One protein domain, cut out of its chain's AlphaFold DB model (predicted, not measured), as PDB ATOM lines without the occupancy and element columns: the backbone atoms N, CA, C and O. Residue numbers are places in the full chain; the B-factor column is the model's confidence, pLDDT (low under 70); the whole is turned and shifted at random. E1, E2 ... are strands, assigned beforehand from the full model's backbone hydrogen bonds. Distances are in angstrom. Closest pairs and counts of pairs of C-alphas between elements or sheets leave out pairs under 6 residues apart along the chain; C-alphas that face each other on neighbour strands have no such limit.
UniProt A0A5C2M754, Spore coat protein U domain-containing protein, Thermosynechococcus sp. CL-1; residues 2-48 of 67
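AT A GLANCE: This is residues 2 to 48 of the 67 residues of the protein "Spore coat protein U domain-containing protein" of Thermosynechococcus sp. CL-1 (UniProt A0A5C2M754). This model has little regular structure: a short two-strand ribbon, E1 beside E2, from which the unnamed stretch between them loops out and returns as a long arm. Residues 31 to 37, at the arm's tip, stick out free. The printed part has 47 residues and no named helix; E1 then E2, antiparallel, hold 6 residues, class all strand. It is loose, with a radius of gyration of the C-alphas of 13.0 A, and a rod spanning 44 by 20 by 20 A.

HOW THE PARTS SIT: Look first at E1, residues 7 to 9, and then at E2, residues 43 to 45: they form an antiparallel hairpin at 151 degrees. C-alphas 8 and 44 face each other at 4.5 A. N 9 and O 43, 2.8 A apart, are within hydrogen-bond range.

IN THESE COORDINATES: Find C-alpha 7 at (-12.624, -40.648, -11.331); E1 runs 6.9 A to C-alpha 9. E2 also runs 6.9 A, ending at C-alpha 45, (-7.354, -41.688, -11.493).

THE WHOLE: The C-alphas of Ala 2 and Asn 34 are the two farthest apart, 44.9 A. The printed part has no cut; 33 residues make the long link. Residues 2 to 3 have pLDDT under 70.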
ATOM      1  N   ALA A   2     -13.444 -25.616 -17.457       56.50
ATOM      2  CA  ALA A   2     -13.559 -27.067 -17.316       56.50
ATOM      3  C   ALA A   2     -12.237 -27.603 -16.746       56.50
ATOM      4  O   ALA A   2     -11.192 -27.444 -17.376       56.50
ATOM      5  N   GLY A   3     -12.280 -28.111 -15.513       67.94
ATOM      6  CA  GLY A   3     -11.157 -28.812 -14.902       67.94
ATOM      7  C   GLY A   3     -10.891 -30.129 -15.619       67.94
ATOM      8  O   GLY A   3     -11.750 -30.615 -16.350       67.94
ATOM      9  N   GLY A   4      -9.697 -30.689 -15.434       82.25
ATOM     10  CA  GLY A   4      -9.417 -32.033 -15.927       82.25
ATOM     11  C   GLY A   4     -10.381 -33.066 -15.341       82.25
ATOM     12  O   GLY A   4     -10.743 -32.983 -14.168       82.25
ATOM     13  N   ASP A   5     -10.776 -34.040 -16.156       91.56
ATOM     14  CA  ASP A   5     -11.595 -35.161 -15.715       91.56
ATOM     15  C   ASP A   5     -10.797 -36.040 -14.745       91.56
ATOM     16  O   ASP A   5      -9.597 -36.287 -14.913       91.56
ATOM     17  N   TYR A   6     -11.474 -36.583 -13.746       94.19
ATOM     18  CA  TYR A   6     -10.925 -37.614 -12.879       94.19
ATOM     19  C   TYR A   6     -12.042 -38.557 -12.439       94.19
ATOM     20  O   TYR A   6     -13.225 -38.264 -12.596       94.19
ATOM     21  N   ASN A   7     -11.668 -39.723 -11.921       95.62
ATOM     22  CA  ASN A   7     -12.624 -40.648 -11.331       95.62
ATOM     23  C   ASN A   7     -12.023 -41.344 -10.108       95.62
ATOM     24  O   ASN A   7     -10.798 -41.425  -9.960       95.62
ATOM     25  N   LEU A   8     -12.892 -41.842  -9.239       96.50
ATOM     26  CA  LEU A   8     -12.552 -42.501  -7.986       96.50
ATOM     27  C   LEU A   8     -12.997 -43.962  -8.048       96.50
ATOM     28  O   LEU A   8     -13.946 -44.303  -8.747       96.50
ATOM     29  N   TYR A   9     -12.294 -44.839  -7.338       96.81
ATOM     30  CA  TYR A   9     -12.501 -46.281  -7.414       96.81
ATOM     31  C   TYR A   9     -12.399 -46.934  -6.042       96.81
ATOM     32  O   TYR A   9     -11.597 -46.525  -5.203       96.81
ATOM     33  N   VAL A  10     -13.162 -48.008  -5.847       95.56
ATOM     34  CA  VAL A  10     -13.173 -48.778  -4.593       95.56
ATOM     35  C   VAL A  10     -12.092 -49.862  -4.538       95.56
ATOM     36  O   VAL A  10     -11.976 -50.573  -3.542       95.56
ATOM     37  N   ASN A  11     -11.306 -50.035  -5.603       94.62
ATOM     38  CA  ASN A  11     -10.260 -51.047  -5.669       94.62
ATOM     39  C   ASN A  11      -8.972 -50.531  -6.323       94.62
ATOM     40  O   ASN A  11      -8.995 -49.680  -7.212       94.62
ATOM     41  N   ALA A  12      -7.837 -51.112  -5.927       95.44
ATOM     42  CA  ALA A  12      -6.519 -50.714  -6.426       95.44
ATOM     43  C   ALA A  12      -6.357 -50.928  -7.944       95.44
ATOM     44  O   ALA A  12      -5.638 -50.181  -8.611       95.44
ATOM     45  N   ALA A  13      -7.062 -51.919  -8.503       97.06
ATOM     46  CA  ALA A  13      -7.101 -52.173  -9.942       97.06
ATOM     47  C   ALA A  13      -7.891 -51.107 -10.728       97.06
ATOM     48  O   ALA A  13      -7.775 -51.056 -11.950       97.06
ATOM     49  N   ARG A  14      -8.652 -50.238 -10.043       95.56
ATOM     50  CA  ARG A  14      -9.458 -49.156 -10.631       95.56
ATOM     51  C   ARG A  14     -10.461 -49.661 -11.668       95.56
ATOM     52  O   ARG A  14     -10.627 -49.074 -12.735       95.56
ATOM     53  N   THR A  15     -11.109 -50.779 -11.360       95.31
ATOM     54  CA  THR A  15     -12.131 -51.395 -12.224       95.31
ATOM     55  C   THR A  15     -13.546 -51.169 -11.708       95.31
ATOM     56  O   THR A  15     -14.495 -51.308 -12.472       95.31
ATOM     57  N   GLN A  16     -13.697 -50.794 -10.435       95.19
ATOM     58  CA  GLN A  16     -14.987 -50.522  -9.804       95.19
ATOM     59  C   GLN A  16     -15.052 -49.051  -9.409       95.19
ATOM     60  O   GLN A  16     -14.351 -48.626  -8.488       95.19
ATOM     61  N   ILE A  17     -15.849 -48.273 -10.142       96.31
ATOM     62  CA  ILE A  17     -16.028 -46.835  -9.914       96.31
ATOM     63  C   ILE A  17     -16.662 -46.630  -8.538       96.31
ATOM     64  O   ILE A  17     -17.606 -47.331  -8.196       96.31
ATOM     65  N   TRP A  18     -16.150 -45.687  -7.758       96.06
ATOM     66  CA  TRP A  18     -16.756 -45.262  -6.501       96.06
ATOM     67  C   TRP A  18     -17.786 -44.159  -6.760       96.06
ATOM     68  O   TRP A  18     -17.552 -43.277  -7.582       96.06
ATOM     69  N   GLY A  19     -18.921 -44.221  -6.070       93.69
ATOM     70  CA  GLY A  19     -19.998 -43.242  -6.181       93.69
ATOM     71  C   GLY A  19     -21.118 -43.536  -5.190       93.69
ATOM     72  O   GLY A  19     -20.876 -44.108  -4.130       93.69
ATOM     73  N   ASP A  20     -22.339 -43.160  -5.548       88.94
ATOM     74  CA  ASP A  20     -23.543 -43.302  -4.720       88.94
ATOM     75  C   ASP A  20     -24.314 -44.614  -4.968       88.94
ATOM     76  O   ASP A  20     -25.408 -44.810  -4.447       88.94
ATOM     77  N   GLY A  21     -23.761 -45.525  -5.774       87.00
ATOM     78  CA  GLY A  21     -24.422 -46.773  -6.159       87.00
ATOM     79  C   GLY A  21     -25.362 -46.635  -7.361       87.00
ATOM     80  O   GLY A  21     -25.954 -47.624  -7.792       87.00
ATOM     81  N   THR A  22     -25.489 -45.440  -7.945       89.75
ATOM     82  CA  THR A  22     -26.245 -45.205  -9.179       89.75
ATOM     83  C   THR A  22     -25.319 -45.163 -10.400       89.75
ATOM     84  O   THR A  22     -24.094 -45.085 -10.281       89.75
ATOM     85  N   GLY A  23     -25.884 -45.292 -11.607       86.75
ATOM     86  CA  GLY A  23     -25.123 -45.154 -12.859       86.75
ATOM     87  C   GLY A  23     -23.991 -46.175 -13.056       86.75
ATOM     88  O   GLY A  23     -23.050 -45.907 -13.797       86.75
ATOM     89  N   GLY A  24     -24.053 -47.331 -12.385       88.00
ATOM     90  CA  GLY A  24     -22.997 -48.352 -12.413       88.00
ATOM     91  C   GLY A  24     -21.819 -48.079 -11.469       88.00
ATOM     92  O   GLY A  24     -20.829 -48.811 -11.508       88.00
ATOM     93  N   SER A  25     -21.911 -47.051 -10.621       92.44
ATOM     94  CA  SER A  25     -20.963 -46.830  -9.530       92.44
ATOM     95  C   SER A  25     -21.192 -47.817  -8.381       92.44
ATOM     96  O   SER A  25     -22.240 -48.447  -8.255       92.44
ATOM     97  N   SER A  26     -20.168 -47.999  -7.559       91.81
ATOM     98  CA  SER A  26     -20.148 -48.905  -6.417       91.81
ATOM     99  C   SER A  26     -20.060 -48.117  -5.117       91.81
ATOM    100  O   SER A  26     -19.283 -47.165  -5.001       91.81
ATOM    101  N   LEU A  27     -20.801 -48.586  -4.118       90.94
ATOM    102  CA  LEU A  27     -20.619 -48.191  -2.727       90.94
ATOM    103  C   LEU A  27     -19.439 -48.951  -2.116       90.94
ATOM    104  O   LEU A  27     -19.031 -50.013  -2.603       90.94
ATOM    105  N   ARG A  28     -18.900 -48.424  -1.017       89.56
ATOM    106  CA  ARG A  28     -17.874 -49.111  -0.237       89.56
ATOM    107  C   ARG A  28     -18.347 -49.310   1.194       89.56
ATOM    108  O   ARG A  28     -18.593 -48.348   1.908       89.56
ATOM    109  N   THR A  29     -18.417 -50.572   1.599       86.81
ATOM    110  CA  THR A  29     -18.811 -50.985   2.948       86.81
ATOM    111  C   THR A  29     -17.581 -51.408   3.740       86.81
ATOM    112  O   THR A  29     -16.678 -52.060   3.209       86.81
ATOM    113  N   LEU A  30     -17.549 -51.044   5.019       85.12
ATOM    114  CA  LEU A  30     -16.558 -51.505   5.984       85.12
ATOM    115  C   LEU A  30     -17.273 -52.260   7.096       85.12
ATOM    116  O   LEU A  30     -18.350 -51.854   7.523       85.12
ATOM    117  N   VAL A  31     -16.653 -53.333   7.582       85.75
ATOM    118  CA  VAL A  31     -17.123 -54.074   8.756       85.75
ATOM    119  C   VAL A  31     -15.997 -54.045   9.790       85.75
ATOM    120  O   VAL A  31     -15.088 -54.875   9.719       85.75
ATOM    121  N   PRO A  32     -15.990 -53.053  10.701       84.69
ATOM    122  CA  PRO A  32     -14.978 -52.962  11.744       84.69
ATOM    123  C   PRO A  32     -15.031 -54.191  12.655       84.69
ATOM    124  O   PRO A  32     -16.099 -54.589  13.118       84.69
ATOM    125  N   VAL A  33     -13.873 -54.776  12.958       87.62
ATOM    126  CA  VAL A  33     -13.770 -55.873  13.930       87.62
ATOM    127  C   VAL A  33     -13.504 -55.276  15.307       87.62
ATOM    128  O   VAL A  33     -12.574 -54.489  15.464       87.62
ATOM    129  N   ASN A  34     -14.300 -55.650  16.314       88.50
ATOM    130  CA  ASN A  34     -14.134 -55.220  17.712       88.50
ATOM    131  C   ASN A  34     -14.064 -53.692  17.903       88.50
ATOM    132  O   ASN A  34     -13.308 -53.208  18.743       88.50
ATOM    133  N   ASN A  35     -14.817 -52.932  17.105       83.06
ATOM    134  CA  ASN A  35     -14.789 -51.464  17.096       83.06
ATOM    135  C   ASN A  35     -13.382 -50.877  16.866       83.06
ATOM    136  O   ASN A  35     -13.094 -49.755  17.283       83.06
ATOM    137  N   ALA A  36     -12.496 -51.625  16.204       90.31
ATOM    138  CA  ALA A  36     -11.175 -51.135  15.860       90.31
ATOM    139  C   ALA A  36     -11.261 -50.065  14.754       90.31
ATOM    140  O   ALA A  36     -12.079 -50.190  13.831       90.31
ATOM    141  N   PRO A  37     -10.391 -49.036  14.797       88.94
ATOM    142  CA  PRO A  37     -10.236 -48.098  13.693       88.94
ATOM    143  C   PRO A  37     -10.025 -48.843  12.374       88.94
ATOM    144  O   PRO A  37      -9.178 -49.731  12.280       88.94
ATOM    145  N   THR A  38     -10.813 -48.488  11.362       90.00
ATOM    146  CA  THR A  38     -10.774 -49.121  10.041       90.00
ATOM    147  C   THR A  38     -10.548 -48.056   8.977       90.00
ATOM    148  O   THR A  38     -11.190 -47.009   8.994       90.00
ATOM    149  N   THR A  39      -9.644 -48.331   8.040       90.06
ATOM    150  CA  THR A  39      -9.321 -47.417   6.940       90.06
ATOM    151  C   THR A  39     -10.176 -47.719   5.711       90.06
ATOM    152  O   THR A  39     -10.250 -48.861   5.259       90.06
ATOM    153  N   LEU A  40     -10.785 -46.675   5.144       89.69
ATOM    154  CA  LEU A  40     -11.461 -46.715   3.851       89.69
ATOM    155  C   LEU A  40     -10.509 -46.239   2.750       89.69
ATOM    156  O   LEU A  40     -10.259 -45.043   2.627       89.69
ATOM    157  N   GLU A  41      -9.986 -47.152   1.936       92.69
ATOM    158  CA  GLU A  41      -9.135 -46.777   0.802       92.69
ATOM    159  C   GLU A  41      -9.968 -46.475  -0.449       92.69
ATOM    160  O   GLU A  41     -10.730 -47.324  -0.918       92.69
ATOM    161  N   ILE A  42      -9.781 -45.275  -1.008       94.94
ATOM    162  CA  ILE A  42     -10.357 -44.839  -2.285       94.94
ATOM    163  C   ILE A  42      -9.216 -44.479  -3.236       94.94
ATOM    164  O   ILE A  42      -8.290 -43.749  -2.883       94.94
ATOM    165  N   PHE A  43      -9.280 -44.992  -4.462       96.62
ATOM    166  CA  PHE A  43      -8.219 -44.850  -5.455       96.62
ATOM    167  C   PHE A  43      -8.628 -43.846  -6.526       96.62
ATOM    168  O   PHE A  43      -9.593 -44.071  -7.245       96.62
ATOM    169  N   GLY A  44      -7.877 -42.755  -6.671       95.50
ATOM    170  CA  GLY A  44      -8.098 -41.775  -7.736       95.50
ATOM    171  C   GLY A  44      -7.418 -42.148  -9.057       95.50
ATOM    172  O   GLY A  44      -6.391 -42.839  -9.089       95.50
ATOM    173  N   ARG A  45      -7.977 -41.655 -10.167       95.88
ATOM    174  CA  ARG A  45      -7.354 -41.688 -11.493       95.88
ATOM    175  C   ARG A  45      -7.676 -40.431 -12.280       95.88
ATOM    176  O   ARG A  45      -8.838 -40.084 -12.448       95.88
ATOM    177  N   ILE A  46      -6.640 -39.853 -12.868       93.62
ATOM    178  CA  ILE A  46      -6.750 -38.828 -13.902       93.62
ATOM    179  C   ILE A  46      -6.478 -39.528 -15.246       93.62
ATOM    180  O   ILE A  46      -5.390 -40.093 -15.419       93.62
ATOM    181  N   PRO A  47      -7.448 -39.595 -16.179       91.94
ATOM    182  CA  PRO A  47      -7.221 -40.118 -17.522       91.94
ATOM    183  C   PRO A  47      -6.084 -39.390 -18.240       91.94
ATOM    184  O   PRO A  47      -5.906 -38.185 -18.089       91.94
ATOM    185  N   THR A  48      -5.315 -40.117 -19.046       91.44
ATOM    186  CA  THR A  48      -4.272 -39.509 -19.878       91.44
ATOM    187  C   THR A  48      -4.890 -38.760 -21.063       91.44
ATOM    188  O   THR A  48      -6.046 -38.984 -21.414       91.44
TER     189      THR A  48